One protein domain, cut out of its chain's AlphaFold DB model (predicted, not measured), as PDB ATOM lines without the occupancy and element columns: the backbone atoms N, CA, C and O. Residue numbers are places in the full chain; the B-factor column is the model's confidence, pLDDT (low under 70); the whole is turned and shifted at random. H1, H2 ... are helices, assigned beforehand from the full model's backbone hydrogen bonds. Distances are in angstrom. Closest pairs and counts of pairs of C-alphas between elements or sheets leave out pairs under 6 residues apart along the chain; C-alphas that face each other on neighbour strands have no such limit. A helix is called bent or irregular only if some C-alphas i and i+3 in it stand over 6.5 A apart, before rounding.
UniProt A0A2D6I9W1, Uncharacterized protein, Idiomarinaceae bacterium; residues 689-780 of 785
ATOM      1  N   GLU A 689      22.066 -38.215  40.252       84.44
ATOM      2  CA  GLU A 689      21.217 -37.183  40.872       84.44
ATOM      3  C   GLU A 689      20.993 -37.347  42.372       84.44
ATOM      4  O   GLU A 689      20.732 -36.357  43.058       84.44
ATOM      5  N   LYS A 690      21.052 -38.573  42.893       88.56
ATOM      6  CA  LYS A 690      20.752 -38.855  44.302       88.56
ATOM      7  C   LYS A 690      22.029 -39.027  45.128       88.56
ATOM      8  O   LYS A 690      22.026 -39.707  46.147       88.56
ATOM      9  N   THR A 691      23.133 -38.400  44.730       88.12
ATOM     10  CA  THR A 691      24.393 -38.405  45.487       88.12
ATOM     11  C   THR A 691      24.777 -37.028  45.988       88.12
ATOM     12  O   THR A 691      24.375 -35.995  45.457       88.12
ATOM     13  N   LYS A 692      25.575 -37.013  47.051       82.44
ATOM     14  CA  LYS A 692      26.234 -35.822  47.570       82.44
ATOM     15  C   LYS A 692      27.723 -36.094  47.775       82.44
ATOM     16  O   LYS A 692      28.107 -37.218  48.097       82.44
ATOM     17  N   PRO A 693      28.584 -35.078  47.632       81.81
ATOM     18  CA  PRO A 693      30.003 -35.225  47.932       81.81
ATOM     19  C   PRO A 693      30.225 -35.677  49.378       81.81
ATOM     20  O   PRO A 693      29.484 -35.265  50.273       81.81
ATOM     21  N   ASN A 694      31.264 -36.479  49.609       83.94
ATOM     22  CA  ASN A 694      31.582 -37.030  50.922       83.94
ATOM     23  C   ASN A 694      31.743 -35.920  51.983       83.94
ATOM     24  O   ASN A 694      32.709 -35.146  51.921       83.94
ATOM     25  N   PRO A 695      30.848 -35.842  52.982       75.31
ATOM     26  CA  PRO A 695      30.874 -34.766  53.961       75.31
ATOM     27  C   PRO A 695      32.095 -34.844  54.888       75.31
ATOM     28  O   PRO A 695      32.605 -33.800  55.289       75.31
ATOM     29  N   LEU A 696      32.618 -36.040  55.186       78.88
ATOM     30  CA  LEU A 696      33.790 -36.211  56.056       78.88
ATOM     31  C   LEU A 696      35.079 -35.735  55.374       78.88
ATOM     32  O   LEU A 696      35.920 -35.078  55.992       78.88
ATOM     33  N   ILE A 697      35.221 -36.011  54.077       78.12
ATOM     34  CA  ILE A 697      36.374 -35.558  53.284       78.12
ATOM     35  C   ILE A 697      36.322 -34.042  53.088       78.12
ATOM     36  O   ILE A 697      37.344 -33.365  53.236       78.12
ATOM     37  N   LEU A 698      35.131 -33.489  52.826       67.94
ATOM     38  CA  LEU A 698      34.941 -32.040  52.751       67.94
ATOM     39  C   LEU A 698      35.238 -31.344  54.086       67.94
ATOM     40  O   LEU A 698      35.816 -30.256  54.079       67.94
ATOM     41  N   ALA A 699      34.897 -31.970  55.216       65.12
ATOM     42  CA  ALA A 699      35.183 -31.433  56.544       65.12
ATOM     43  C   ALA A 699      36.688 -31.410  56.870       65.12
ATOM     44  O   ALA A 699      37.161 -30.460  57.493       65.12
ATOM     45  N   THR A 700      37.443 -32.420  56.427       69.56
ATOM     46  CA  THR A 700      38.863 -32.608  56.782       69.56
ATOM     47  C   THR A 700      39.841 -31.977  55.789       69.56
ATOM     48  O   THR A 700      40.743 -31.250  56.195       69.56
ATOM     49  N   SER A 701      39.675 -32.236  54.491       67.06
ATOM     50  CA  SER A 701      40.645 -31.863  53.446       67.06
ATOM     51  C   SER A 701      40.149 -30.769  52.500       67.06
ATOM     52  O   SER A 701      40.956 -30.141  51.819       67.06
ATOM     53  N   LYS A 702      38.827 -30.538  52.446       66.38
ATOM     54  CA  LYS A 702      38.149 -29.695  51.439       66.38
ATOM     55  C   LYS A 702      38.431 -30.114  49.984       66.38
ATOM     56  O   LYS A 702      38.133 -29.348  49.067       66.38
ATOM     57  N   ASP A 703      38.979 -31.308  49.755       75.00
ATOM     58  CA  ASP A 703      39.231 -31.813  48.410       75.00
ATOM     59  C   ASP A 703      37.920 -32.272  47.771       75.00
ATOM     60  O   ASP A 703      37.423 -33.376  47.995       75.00
ATOM     61  N   MET A 704      37.370 -31.385  46.949       72.62
ATOM     62  CA  MET A 704      36.145 -31.605  46.195       72.62
ATOM     63  C   MET A 704      36.245 -32.819  45.267       72.62
ATOM     64  O   MET A 704      35.279 -33.562  45.130       72.62
ATOM     65  N   ARG A 705      37.404 -33.043  44.636       78.06
ATOM     66  CA  ARG A 705      37.565 -34.133  43.670       78.06
ATOM     67  C   ARG A 705      37.486 -35.477  44.380       78.06
ATOM     68  O   ARG A 705      36.728 -36.342  43.950       78.06
ATOM     69  N   THR A 706      38.217 -35.611  45.483       82.75
ATOM     70  CA  THR A 706      38.202 -36.827  46.305       82.75
ATOM     71  C   THR A 706      36.847 -37.017  46.999       82.75
ATOM     72  O   THR A 706      36.331 -38.131  47.075       82.75
ATOM     73  N   ALA A 707      36.206 -35.930  47.440       81.44
ATOM     74  CA  ALA A 707      34.865 -35.995  48.012       81.44
ATOM     75  C   ALA A 707      33.801 -36.440  46.997       81.44
ATOM     76  O   ALA A 707      32.888 -37.173  47.369       81.44
ATOM     77  N   THR A 708      33.905 -36.031  45.729       82.62
ATOM     78  CA  THR A 708      33.019 -36.521  44.661       82.62
ATOM     79  C   THR A 708      33.311 -37.975  44.306       82.62
ATOM     80  O   THR A 708      32.372 -38.732  44.098       82.62
ATOM     81  N   SER A 709      34.579 -38.403  44.264       85.62
ATOM     82  CA  SER A 709      34.898 -39.808  43.960       85.62
ATOM     83  C   SER A 709      34.459 -40.776  45.059       85.62
ATOM     84  O   SER A 709      34.164 -41.925  44.766       85.62
ATOM     85  N   MET A 710      34.397 -40.319  46.314       87.88
ATOM     86  CA  MET A 710      33.882 -41.098  47.449       87.88
ATOM     87  C   MET A 710      32.500 -40.607  47.897       87.88
ATOM     88  O   MET A 710      32.234 -40.525  49.099       87.88
ATOM     89  N   ALA A 711      31.653 -40.216  46.938       88.00
ATOM     90  CA  ALA A 711      30.331 -39.657  47.198       88.00
ATOM     91  C   ALA A 711      29.483 -40.547  48.116       88.00
ATOM     92  O   ALA A 711      29.649 -41.767  48.177       88.00
ATOM     93  N   TRP A 712      28.571 -39.897  48.832       88.69
ATOM     94  CA  TRP A 712      27.598 -40.505  49.730       88.69
ATOM     95  C   TRP A 712      26.179 -40.370  49.151       88.69
ATOM     96  O   TRP A 712      25.904 -39.412  48.425       88.69
ATOM     97  N   PRO A 713      25.244 -41.262  49.511       88.00
ATOM     98  CA  PRO A 713      23.808 -41.073  49.335       88.00
ATOM     99  C   PRO A 713      23.312 -39.697  49.794       88.00
ATOM    100  O   PRO A 713      23.627 -39.248  50.903       88.00
ATOM    101  N   SER A 714      22.500 -39.028  48.971       81.38
ATOM    102  CA  SER A 714      21.832 -37.785  49.380       81.38
ATOM    103  C   SER A 714      20.745 -38.068  50.424       81.38
ATOM    104  O   SER A 714      20.783 -37.470  51.501       81.38
ATOM    105  N   ASP A 715      19.887 -39.057  50.148       81.50
ATOM    106  CA  ASP A 715      18.782 -39.545  50.984       81.50
ATOM    107  C   ASP A 715      18.971 -41.040  51.285       81.50
ATOM    108  O   ASP A 715      18.817 -41.886  50.408       81.50
ATOM    109  N   LEU A 716      19.314 -41.387  52.527       82.31
ATOM    110  CA  LEU A 716      19.601 -42.778  52.882       82.31
ATOM    111  C   LEU A 716      18.387 -43.696  52.719       82.31
ATOM    112  O   LEU A 716      18.564 -44.820  52.259       82.31
ATOM    113  N   THR A 717      17.176 -43.238  53.044       82.44
ATOM    114  CA  THR A 717      15.960 -44.063  52.967       82.44
ATOM    115  C   THR A 717      15.681 -44.469  51.523       82.44
ATOM    116  O   THR A 717      15.481 -45.651  51.239       82.44
ATOM    117  N   LEU A 718      15.768 -43.513  50.594       87.06
ATOM    118  CA  LEU A 718      15.619 -43.796  49.169       87.06
ATOM    119  C   LEU A 718      16.714 -44.747  48.659       87.06
ATOM    120  O   LEU A 718      16.437 -45.664  47.889       87.06
ATOM    121  N   TRP A 719      17.958 -44.567  49.102       90.94
ATOM    122  CA  TRP A 719      19.049 -45.460  48.711       90.94
ATOM    123  C   TRP A 719      18.853 -46.884  49.215       90.94
ATOM    124  O   TRP A 719      19.011 -47.815  48.435       90.94
ATOM    125  N   PHE A 720      18.446 -47.071  50.471       88.44
ATOM    126  CA  PHE A 720      18.100 -48.392  50.999       88.44
ATOM    127  C   PHE A 720      17.043 -49.091  50.144       88.44
ATOM    128  O   PHE A 720      17.174 -50.277  49.837       88.44
ATOM    129  N   GLN A 721      16.015 -48.351  49.736       89.62
ATOM    130  CA  GLN A 721      14.960 -48.856  48.871       89.62
ATOM    131  C   GLN A 721      15.497 -49.298  47.503       89.62
ATOM    132  O   GLN A 721      15.186 -50.402  47.059       89.62
ATOM    133  N   VAL A 722      16.335 -48.482  46.858       92.75
ATOM    134  CA  VAL A 722      16.926 -48.816  45.551       92.75
ATOM    135  C   VAL A 722      17.883 -49.999  45.639       92.75
ATOM    136  O   VAL A 722      17.824 -50.887  44.795       92.75
ATOM    137  N   ILE A 723      18.719 -50.066  46.674       93.19
ATOM    138  CA  ILE A 723      19.625 -51.200  46.888       93.19
ATOM    139  C   ILE A 723      18.828 -52.498  47.032       93.19
ATOM    140  O   ILE A 723      19.106 -53.462  46.324       93.19
ATOM    141  N   LYS A 724      17.781 -52.512  47.867       91.69
ATOM    142  CA  LYS A 724      16.888 -53.675  47.993       91.69
ATOM    143  C   LYS A 724      16.187 -54.014  46.680       91.69
ATOM    144  O   LYS A 724      16.013 -55.188  46.363       91.69
ATOM    145  N   PHE A 725      15.767 -53.006  45.916       92.69
ATOM    146  CA  PHE A 725      15.147 -53.213  44.612       92.69
ATOM    147  C   PHE A 725      16.091 -53.944  43.646       92.69
ATOM    148  O   PHE A 725      15.661 -54.925  43.041       92.69
ATOM    149  N   ILE A 726      17.359 -53.515  43.574       93.94
ATOM    150  CA  ILE A 726      18.404 -54.114  42.730       93.94
ATOM    151  C   ILE A 726      18.761 -55.529  43.196       93.94
ATOM    152  O   ILE A 726      18.779 -56.449  42.384       93.94
ATOM    153  N   LEU A 727      19.015 -55.725  44.496       92.81
ATOM    154  CA  LEU A 727      19.409 -57.030  45.048       92.81
ATOM    155  C   LEU A 727      18.352 -58.107  44.785       92.81
ATOM    156  O   LEU A 727      18.683 -59.236  44.437       92.81
ATOM    157  N   ASN A 728      17.075 -57.742  44.866       91.00
ATOM    158  CA  ASN A 728      15.973 -58.649  44.558       91.00
ATOM    159  C   ASN A 728      15.884 -59.045  43.068       91.00
ATOM    160  O   ASN A 728      15.218 -60.031  42.766       91.00
ATOM    161  N   ASP A 729      16.510 -58.294  42.154       88.94
ATOM    162  CA  ASP A 729      16.523 -58.586  40.711       88.94
ATOM    163  C   ASP A 729      17.816 -59.242  40.235       88.94
ATOM    164  O   ASP A 729      17.877 -59.690  39.090       88.94
ATOM    165  N   ILE A 730      18.834 -59.321  41.095       90.50
ATOM    166  CA  ILE A 730      20.223 -59.578  40.708       90.50
ATOM    167  C   ILE A 730      20.408 -60.828  39.841       90.50
ATOM    168  O   ILE A 730      21.153 -60.794  38.868       90.50
ATOM    169  N   SER A 731      19.663 -61.898  40.134       86.69
ATOM    170  CA  SER A 731      19.717 -63.182  39.423       86.69
ATOM    171  C   SER A 731      19.148 -63.137  38.003       86.69
ATOM    172  O   SER A 731      19.363 -64.059  37.222       86.69
ATOM    173  N   SER A 732      18.402 -62.084  37.670       86.31
ATOM    174  CA  SER A 732      17.769 -61.871  36.365       86.31
ATOM    175  C   SER A 732      18.439 -60.774  35.534       86.31
ATOM    176  O   SER A 732      18.025 -60.539  34.397       86.31
ATOM    177  N   LEU A 733      19.436 -60.077  36.094       91.31
ATOM    178  CA  LEU A 733      20.096 -58.955  35.432       91.31
ATOM    179  C   LEU A 733      21.266 -59.445  34.564       91.31
ATOM    180  O   LEU A 733      22.084 -60.238  35.030       91.31
ATOM    181  N   PRO A 734      21.377 -58.967  33.313       91.88
ATOM    182  CA  PRO A 734      22.455 -59.360  32.411       91.88
ATOM    183  C   PRO A 734      23.816 -58.773  32.823       91.88
ATOM    184  O   PRO A 734      23.893 -57.657  33.341       91.88
ATOM    185  N   GLU A 735      24.895 -59.487  32.485       90.88
ATOM    186  CA  GLU A 735      26.288 -59.137  32.829       90.88
ATOM    187  C   GLU A 735      26.697 -57.708  32.439       90.88
ATOM    188  O   GLU A 735      27.450 -57.050  33.154       90.88
ATOM    189  N   PHE A 736      26.187 -57.177  31.321       92.00
ATOM    190  CA  PHE A 736      26.573 -55.836  30.862       92.00
ATOM    191  C   PHE A 736      26.123 -54.706  31.807       92.00
ATOM    192  O   PHE A 736      26.638 -53.597  31.683       92.00
ATOM    193  N   LEU A 737      25.192 -54.966  32.738       94.19
ATOM    194  CA  LEU A 737      24.760 -54.006  33.762       94.19
ATOM    195  C   LEU A 737      25.613 -54.045  35.034       94.19
ATOM    196  O   LEU A 737      25.449 -53.173  35.892       94.19
ATOM    197  N   TYR A 738      26.502 -55.033  35.192       93.44
ATOM    198  CA  TYR A 738      27.249 -55.226  36.438       93.44
ATOM    199  C   TYR A 738      28.045 -53.976  36.807       93.44
ATOM    200  O   TYR A 738      28.015 -53.565  37.963       93.44
ATOM    201  N   GLN A 739      28.654 -53.297  35.830       92.75
ATOM    202  CA  GLN A 739      29.385 -52.055  36.082       92.75
ATOM    203  C   GLN A 739      28.488 -50.980  36.717       92.75
ATOM    204  O   GLN A 739      28.800 -50.479  37.796       92.75
ATOM    205  N   GLN A 740      27.347 -50.664  36.106       95.56
ATOM    206  CA  GLN A 740      26.426 -49.638  36.596       95.56
ATOM    207  C   GLN A 740      25.851 -50.009  37.973       95.56
ATOM    208  O   GLN A 740      25.657 -49.134  38.817       95.56
ATOM    209  N   ILE A 741      25.610 -51.301  38.233       95.94
ATOM    210  CA  ILE A 741      25.170 -51.785  39.550       95.94
ATOM    211  C   ILE A 741      26.281 -51.594  40.587       95.94
ATOM    212  O   ILE A 741      26.028 -51.054  41.665       95.94
ATOM    213  N   THR A 742      27.521 -51.968  40.257       93.75
ATOM    214  CA  THR A 742      28.667 -51.765  41.153       93.75
ATOM    215  C   THR A 742      28.932 -50.288  41.435       93.75
ATOM    216  O   THR A 742      29.280 -49.953  42.566       93.75
ATOM    217  N   ASP A 743      28.693 -49.391  40.474       93.56
ATOM    218  CA  ASP A 743      28.820 -47.943  40.674       93.56
ATOM    219  C   ASP A 743      27.813 -47.431  41.721       93.56
ATOM    220  O   ASP A 743      28.163 -46.626  42.589       93.56
ATOM    221  N   VAL A 744      26.570 -47.931  41.692       94.62
ATOM    222  CA  VAL A 744      25.554 -47.639  42.720       94.62
ATOM    223  C   VAL A 744      25.968 -48.245  44.066       94.62
ATOM    224  O   VAL A 744      25.997 -47.544  45.080       94.62
ATOM    225  N   PHE A 745      26.342 -49.524  44.099       93.81
ATOM    226  CA  PHE A 745      26.763 -50.202  45.328       93.81
ATOM    227  C   PHE A 745      27.972 -49.527  45.982       93.81
ATOM    228  O   PHE A 745      27.988 -49.358  47.200       93.81
ATOM    229  N   SER A 746      28.947 -49.072  45.194       91.56
ATOM    230  CA  SER A 746      30.142 -48.378  45.682       91.56
ATOM    231  C   SER A 746      29.788 -47.115  46.468       91.56
ATOM    232  O   SER A 746      30.276 -46.911  47.582       91.56
ATOM    233  N   VAL A 747      28.880 -46.292  45.935       91.44
ATOM    234  CA  VAL A 747      28.421 -45.079  46.621       91.44
ATOM    235  C   VAL A 747      27.733 -45.415  47.941       91.44
ATOM    236  O   VAL A 747      27.998 -44.768  48.954       91.44
ATOM    237  N   PHE A 748      26.865 -46.427  47.949       90.12
ATOM    238  CA  PHE A 748      26.180 -46.853  49.165       90.12
ATOM    239  C   PHE A 748      27.176 -47.350  50.226       90.12
ATOM    240  O   PHE A 748      27.142 -46.888  51.369       90.12
ATOM    241  N   GLN A 749      28.127 -48.200  49.826       88.44
ATOM    242  CA  GLN A 749      29.156 -48.756  50.709       88.44
ATOM    243  C   GLN A 749      30.091 -47.681  51.297       88.44
ATOM    244  O   GLN A 749      30.570 -47.819  52.420       88.44
ATOM    245  N   ASN A 750      30.302 -46.546  50.616       88.06
ATOM    246  CA  ASN A 750      31.094 -45.438  51.174       88.06
ATOM    247  C   ASN A 750      30.521 -44.872  52.490       88.06
ATOM    248  O   ASN A 750      31.278 -44.308  53.290       88.06
ATOM    249  N   VAL A 751      29.206 -44.983  52.720       81.94
ATOM    250  CA  VAL A 751      28.571 -44.595  53.994       81.94
ATOM    251  C   VAL A 751      28.700 -45.685  55.045       81.94
ATOM    252  O   VAL A 751      28.993 -45.375  56.200       81.94
ATOM    253  N   THR A 752      28.488 -46.943  54.663       72.69
ATOM    254  CA  THR A 752      28.432 -48.082  55.594       72.69
ATOM    255  C   THR A 752      29.784 -48.351  56.257       72.69
ATOM    256  O   THR A 752      29.827 -48.725  57.425       72.69
ATOM    257  N   LEU A 753      30.894 -48.001  55.589       67.44
ATOM    258  CA  LEU A 753      32.245 -47.973  56.172       67.44
ATOM    259  C   LEU A 753      32.352 -47.143  57.465       67.44
ATOM    260  O   LEU A 753      33.283 -47.339  58.241       67.44
ATOM    261  N   ASN A 754      31.433 -46.197  57.682       61.88
ATOM    262  CA  ASN A 754      31.449 -45.272  58.814       61.88
ATOM    263  C   ASN A 754      30.209 -45.396  59.711       61.88
ATOM    264  O   ASN A 754      30.023 -44.546  60.585       61.88
ATOM    265  N   ALA A 755      29.338 -46.391  59.494       60.16
ATOM    266  CA  ALA A 755      28.097 -46.496  60.248       60.16
ATOM    267  C   ALA A 755      27.582 -47.932  60.449       60.16
ATOM    268  O   ALA A 755      27.365 -48.676  59.497       60.16
ATOM    269  N   ASP A 756      27.272 -48.272  61.704       56.03
ATOM    270  CA  ASP A 756      26.901 -49.628  62.144       56.03
ATOM    271  C   ASP A 756      25.515 -50.116  61.665       56.03
ATOM    272  O   ASP A 756      25.156 -51.276  61.859       56.03
ATOM    273  N   PHE A 757      24.700 -49.256  61.043       58.97
ATOM    274  CA  PHE A 757      23.269 -49.509  60.814       58.97
ATOM    275  C   PHE A 757      22.926 -50.350  59.565       58.97
ATOM    276  O   PHE A 757      21.751 -50.471  59.228       58.97
ATOM    277  N   SER A 758      23.904 -50.924  58.848       60.53
ATOM    278  CA  SER A 758      23.646 -51.595  57.551       60.53
ATOM    279  C   SER A 758      24.565 -52.778  57.212       60.53
ATOM    280  O   SER A 758      24.784 -53.088  56.037       60.53
ATOM    281  N   LEU A 759      25.082 -53.472  58.231       66.25
ATOM    282  CA  LEU A 759      25.969 -54.631  58.047       66.25
ATOM    283  C   LEU A 759      25.344 -55.742  57.180       66.25
ATOM    284  O   LEU A 759      26.061 -56.386  56.421       66.25
ATOM    285  N   GLU A 760      24.024 -55.935  57.245       79.38
ATOM    286  CA  GLU A 760      23.308 -56.977  56.493       79.38
ATOM    287  C   GLU A 760      23.311 -56.713  54.978       79.38
ATOM    288  O   GLU A 760      23.898 -57.486  54.228       79.38
ATOM    289  N   LEU A 761      22.793 -55.563  54.526       85.06
ATOM    290  CA  LEU A 761      22.814 -55.189  53.101       85.06
ATOM    291  C   LEU A 761      24.234 -55.042  52.553       85.06
ATOM    292  O   LEU A 761      24.492 -55.368  51.398       85.06
ATOM    293  N   SER A 762      25.168 -54.568  53.381       86.44
ATOM    294  CA  SER A 762      26.576 -54.496  52.987       86.44
ATOM    295  C   SER A 762      27.152 -55.891  52.730       86.44
ATOM    296  O   SER A 762      27.926 -56.053  51.790       86.44
ATOM    297  N   SER A 763      26.760 -56.887  53.532       86.19
ATOM    298  CA  SER A 763      27.165 -58.286  53.356       86.19
ATOM    299  C   SER A 763      26.522 -58.910  52.116       86.19
ATOM    300  O   SER A 763      27.214 -59.584  51.362       86.19
ATOM    301  N   GLU A 764      25.240 -58.634  51.856       90.25
ATOM    302  CA  GLU A 764      24.553 -59.080  50.633       90.25
ATOM    303  C   GLU A 764      25.220 -58.519  49.368       90.25
ATOM    304  O   GLU A 764      25.519 -59.271  48.443       90.25
ATOM    305  N   ILE A 765      25.536 -57.217  49.348       92.06
ATOM    306  CA  ILE A 765      26.271 -56.579  48.243       92.06
ATOM    307  C   ILE A 765      27.632 -57.256  48.016       92.06
ATOM    308  O   ILE A 765      28.028 -57.475  46.872       92.06
ATOM    309  N   LEU A 766      28.365 -57.567  49.092       89.44
ATOM    310  CA  LEU A 766      29.668 -58.230  48.993       89.44
ATOM    311  C   LEU A 766      29.541 -59.655  48.448       89.44
ATOM    312  O   LEU A 766      30.368 -60.048  47.628       89.44
ATOM    313  N   GLN A 767      28.513 -60.403  48.858       91.19
ATOM    314  CA  GLN A 767      28.258 -61.743  48.330       91.19
ATOM    315  C   GLN A 767      27.968 -61.698  46.827       91.19
ATOM    316  O   GLN A 767      28.600 -62.429  46.073       91.19
ATOM    317  N   VAL A 768      27.112 -60.773  46.379       93.19
ATOM    318  CA  VAL A 768      26.837 -60.564  44.947       93.19
ATOM    319  C   VAL A 768      28.121 -60.274  44.166       93.19
ATOM    320  O   VAL A 768      28.352 -60.857  43.110       93.19
ATOM    321  N   ALA A 769      28.985 -59.399  44.688       90.62
ATOM    322  CA  ALA A 769      30.251 -59.085  44.032       90.62
ATOM    323  C   ALA A 769      31.196 -60.302  43.951       90.62
ATOM    324  O   ALA A 769      31.890 -60.461  42.949       90.62
ATOM    325  N   LEU A 770      31.226 -61.160  44.979       89.75
ATOM    326  CA  LEU A 770      32.010 -62.402  44.984       89.75
ATOM    327  C   LEU A 770      31.473 -63.434  43.986       89.75
ATOM    328  O   LEU A 770      32.265 -64.080  43.297       89.75
ATOM    329  N   ASP A 771      30.151 -63.565  43.891       90.06
ATOM    330  CA  ASP A 771      29.499 -64.483  42.956       90.06
ATOM    331  C   ASP A 771      29.817 -64.079  41.507       90.06
ATOM    332  O   ASP A 771      30.278 -64.909  40.724       90.06
ATOM    333  N   TRP A 772      29.705 -62.787  41.178       91.88
ATOM    334  CA  TRP A 772      30.069 -62.262  39.855       91.88
ATOM    335  C   TRP A 772      31.557 -62.389  39.538       91.88
ATOM    336  O   TRP A 772      31.916 -62.708  38.408       91.88
ATOM    337  N   LEU A 773      32.448 -62.161  40.511       88.00
ATOM    338  CA  LEU A 773      33.882 -62.397  40.315       88.00
ATOM    339  C   LEU A 773      34.159 -63.871  39.998       88.00
ATOM    340  O   LEU A 773      34.927 -64.156  39.083       88.00
ATOM    341  N   SER A 774      33.501 -64.794  40.701       87.44
ATOM    342  CA  SER A 774      33.647 -66.238  40.473       87.44
ATOM    343  C   SER A 774      33.128 -66.654  39.093       87.44
ATOM    344  O   SER A 774      33.777 -67.444  38.404       87.44
ATOM    345  N   GLU A 775      31.999 -66.086  38.660       84.81
ATOM    346  CA  GLU A 775      31.421 -66.281  37.325       84.81
ATOM    347  C   GLU A 775      32.361 -65.772  36.219       84.81
ATOM    348  O   GLU A 775      32.673 -66.511  35.283       84.81
ATOM    349  N   ILE A 776      32.903 -64.558  36.370       82.38
ATOM    350  CA  ILE A 776      33.847 -63.947  35.418       82.38
ATOM    351  C   ILE A 776      35.176 -64.721  35.360       82.38
ATOM    352  O   ILE A 776      35.766 -64.861  34.286       82.38
ATOM    353  N   GLU A 777      35.665 -65.232  36.494       83.25
ATOM    354  CA  GLU A 777      36.891 -66.038  36.576       83.25
ATOM    355  C   GLU A 777      36.698 -67.493  36.102       83.25
ATOM    356  O   GLU A 777      37.681 -68.224  35.944       83.25
ATOM    357  N   GLY A 778      35.458 -67.915  35.816       68.50
ATOM    358  CA  GLY A 778      35.133 -69.268  35.351       68.50
ATOM    359  C   GLY A 778      35.246 -70.340  36.440       68.50
ATOM    360  O   GLY A 778      35.456 -71.516  36.135       68.50
ATOM    361  N   LEU A 779      35.132 -69.945  37.708       57.53
ATOM    362  CA  LEU A 779      35.123 -70.834  38.864       57.53
ATOM    363  C   LEU A 779      33.685 -71.317  39.119       57.53
ATOM    364  O   LEU A 779      33.018 -70.862  40.044       57.53
ATOM    365  N   GLU A 780      33.177 -72.241  38.295       45.69
ATOM    366  CA  GLU A 780      31.932 -72.947  38.634       45.69
ATOM    367  C   GLU A 780      32.140 -73.774  39.913       45.69
ATOM    368  O   GLU A 780      33.115 -74.514  40.046       45.69
TER     369      GLU A 780
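Overview. This is residues 689 to 780 of the 785 residues of an uncharacterized protein of Idiomarinaceae bacterium (UniProt A0A2D6I9W1). What does the model look like? Three longer helices, H3, H4 and H5, run back and forth with their centres in a loose triangle, and two short ones, H1 and H2, make a small head beyond one end. What is it made of? It is all helix: 92 printed residues with five named helices, H1 to H5 in order, and no named strand. It is only just compact, close to loose, with a radius of gyration of the C-alphas of 14.4 A, and spans 45 by 25 by 25 A.

Along the chain. Where are the short helices? H1 is residues 695 to 700, from C-alpha 695 at (30.874, -34.766, 53.961), and H2 is residues 704 to 709. Where are the longer ones? H3 is residues 716 to 727, 16.3 A; H4 is residues 735 to 752, 25.4 A; H5 is residues 756 to 777, 32.0 A, ending at C-alpha 777 at (36.891, -66.038, 36.576). H4 and H5 are irregular: C-alphas 736 and 739 are 7.0 A apart, C-alphas 757 and 760 8.6 A.

Arrangement. How does H1 stand to H2? They touch, opposite ways at a steep tilt of 45 degrees, the closest C-alphas being those of Ile 697 and Ala 707, 5.5 A apart; both helices are apart from H3, H4 and H5. How do the others stand? H3, H4 and H5 form an up and down bundle, each running against the one before. The hairpin H3 and H4 only just touches, with 3 pairs of C-alphas within 8 A, the closest Trp 719 and Phe 748, 7.3 A; in the hairpin H4 and H5, the closest C-alphas are those of Thr 752 and Ser 758, 6.3 A. What of the backbones? Every O i to N i+4 pair is within hydrogen-bond range in H1, H2 and H3, but 10 of 14 in H4 and 16 of 18 in H5.

Size, cuts and confidence. Is it continuous? The printed part has no cut, and no link is long. Where is confidence low? The pLDDT is under 70 in residues 698 to 702, 753 to 759 and 778 to 780.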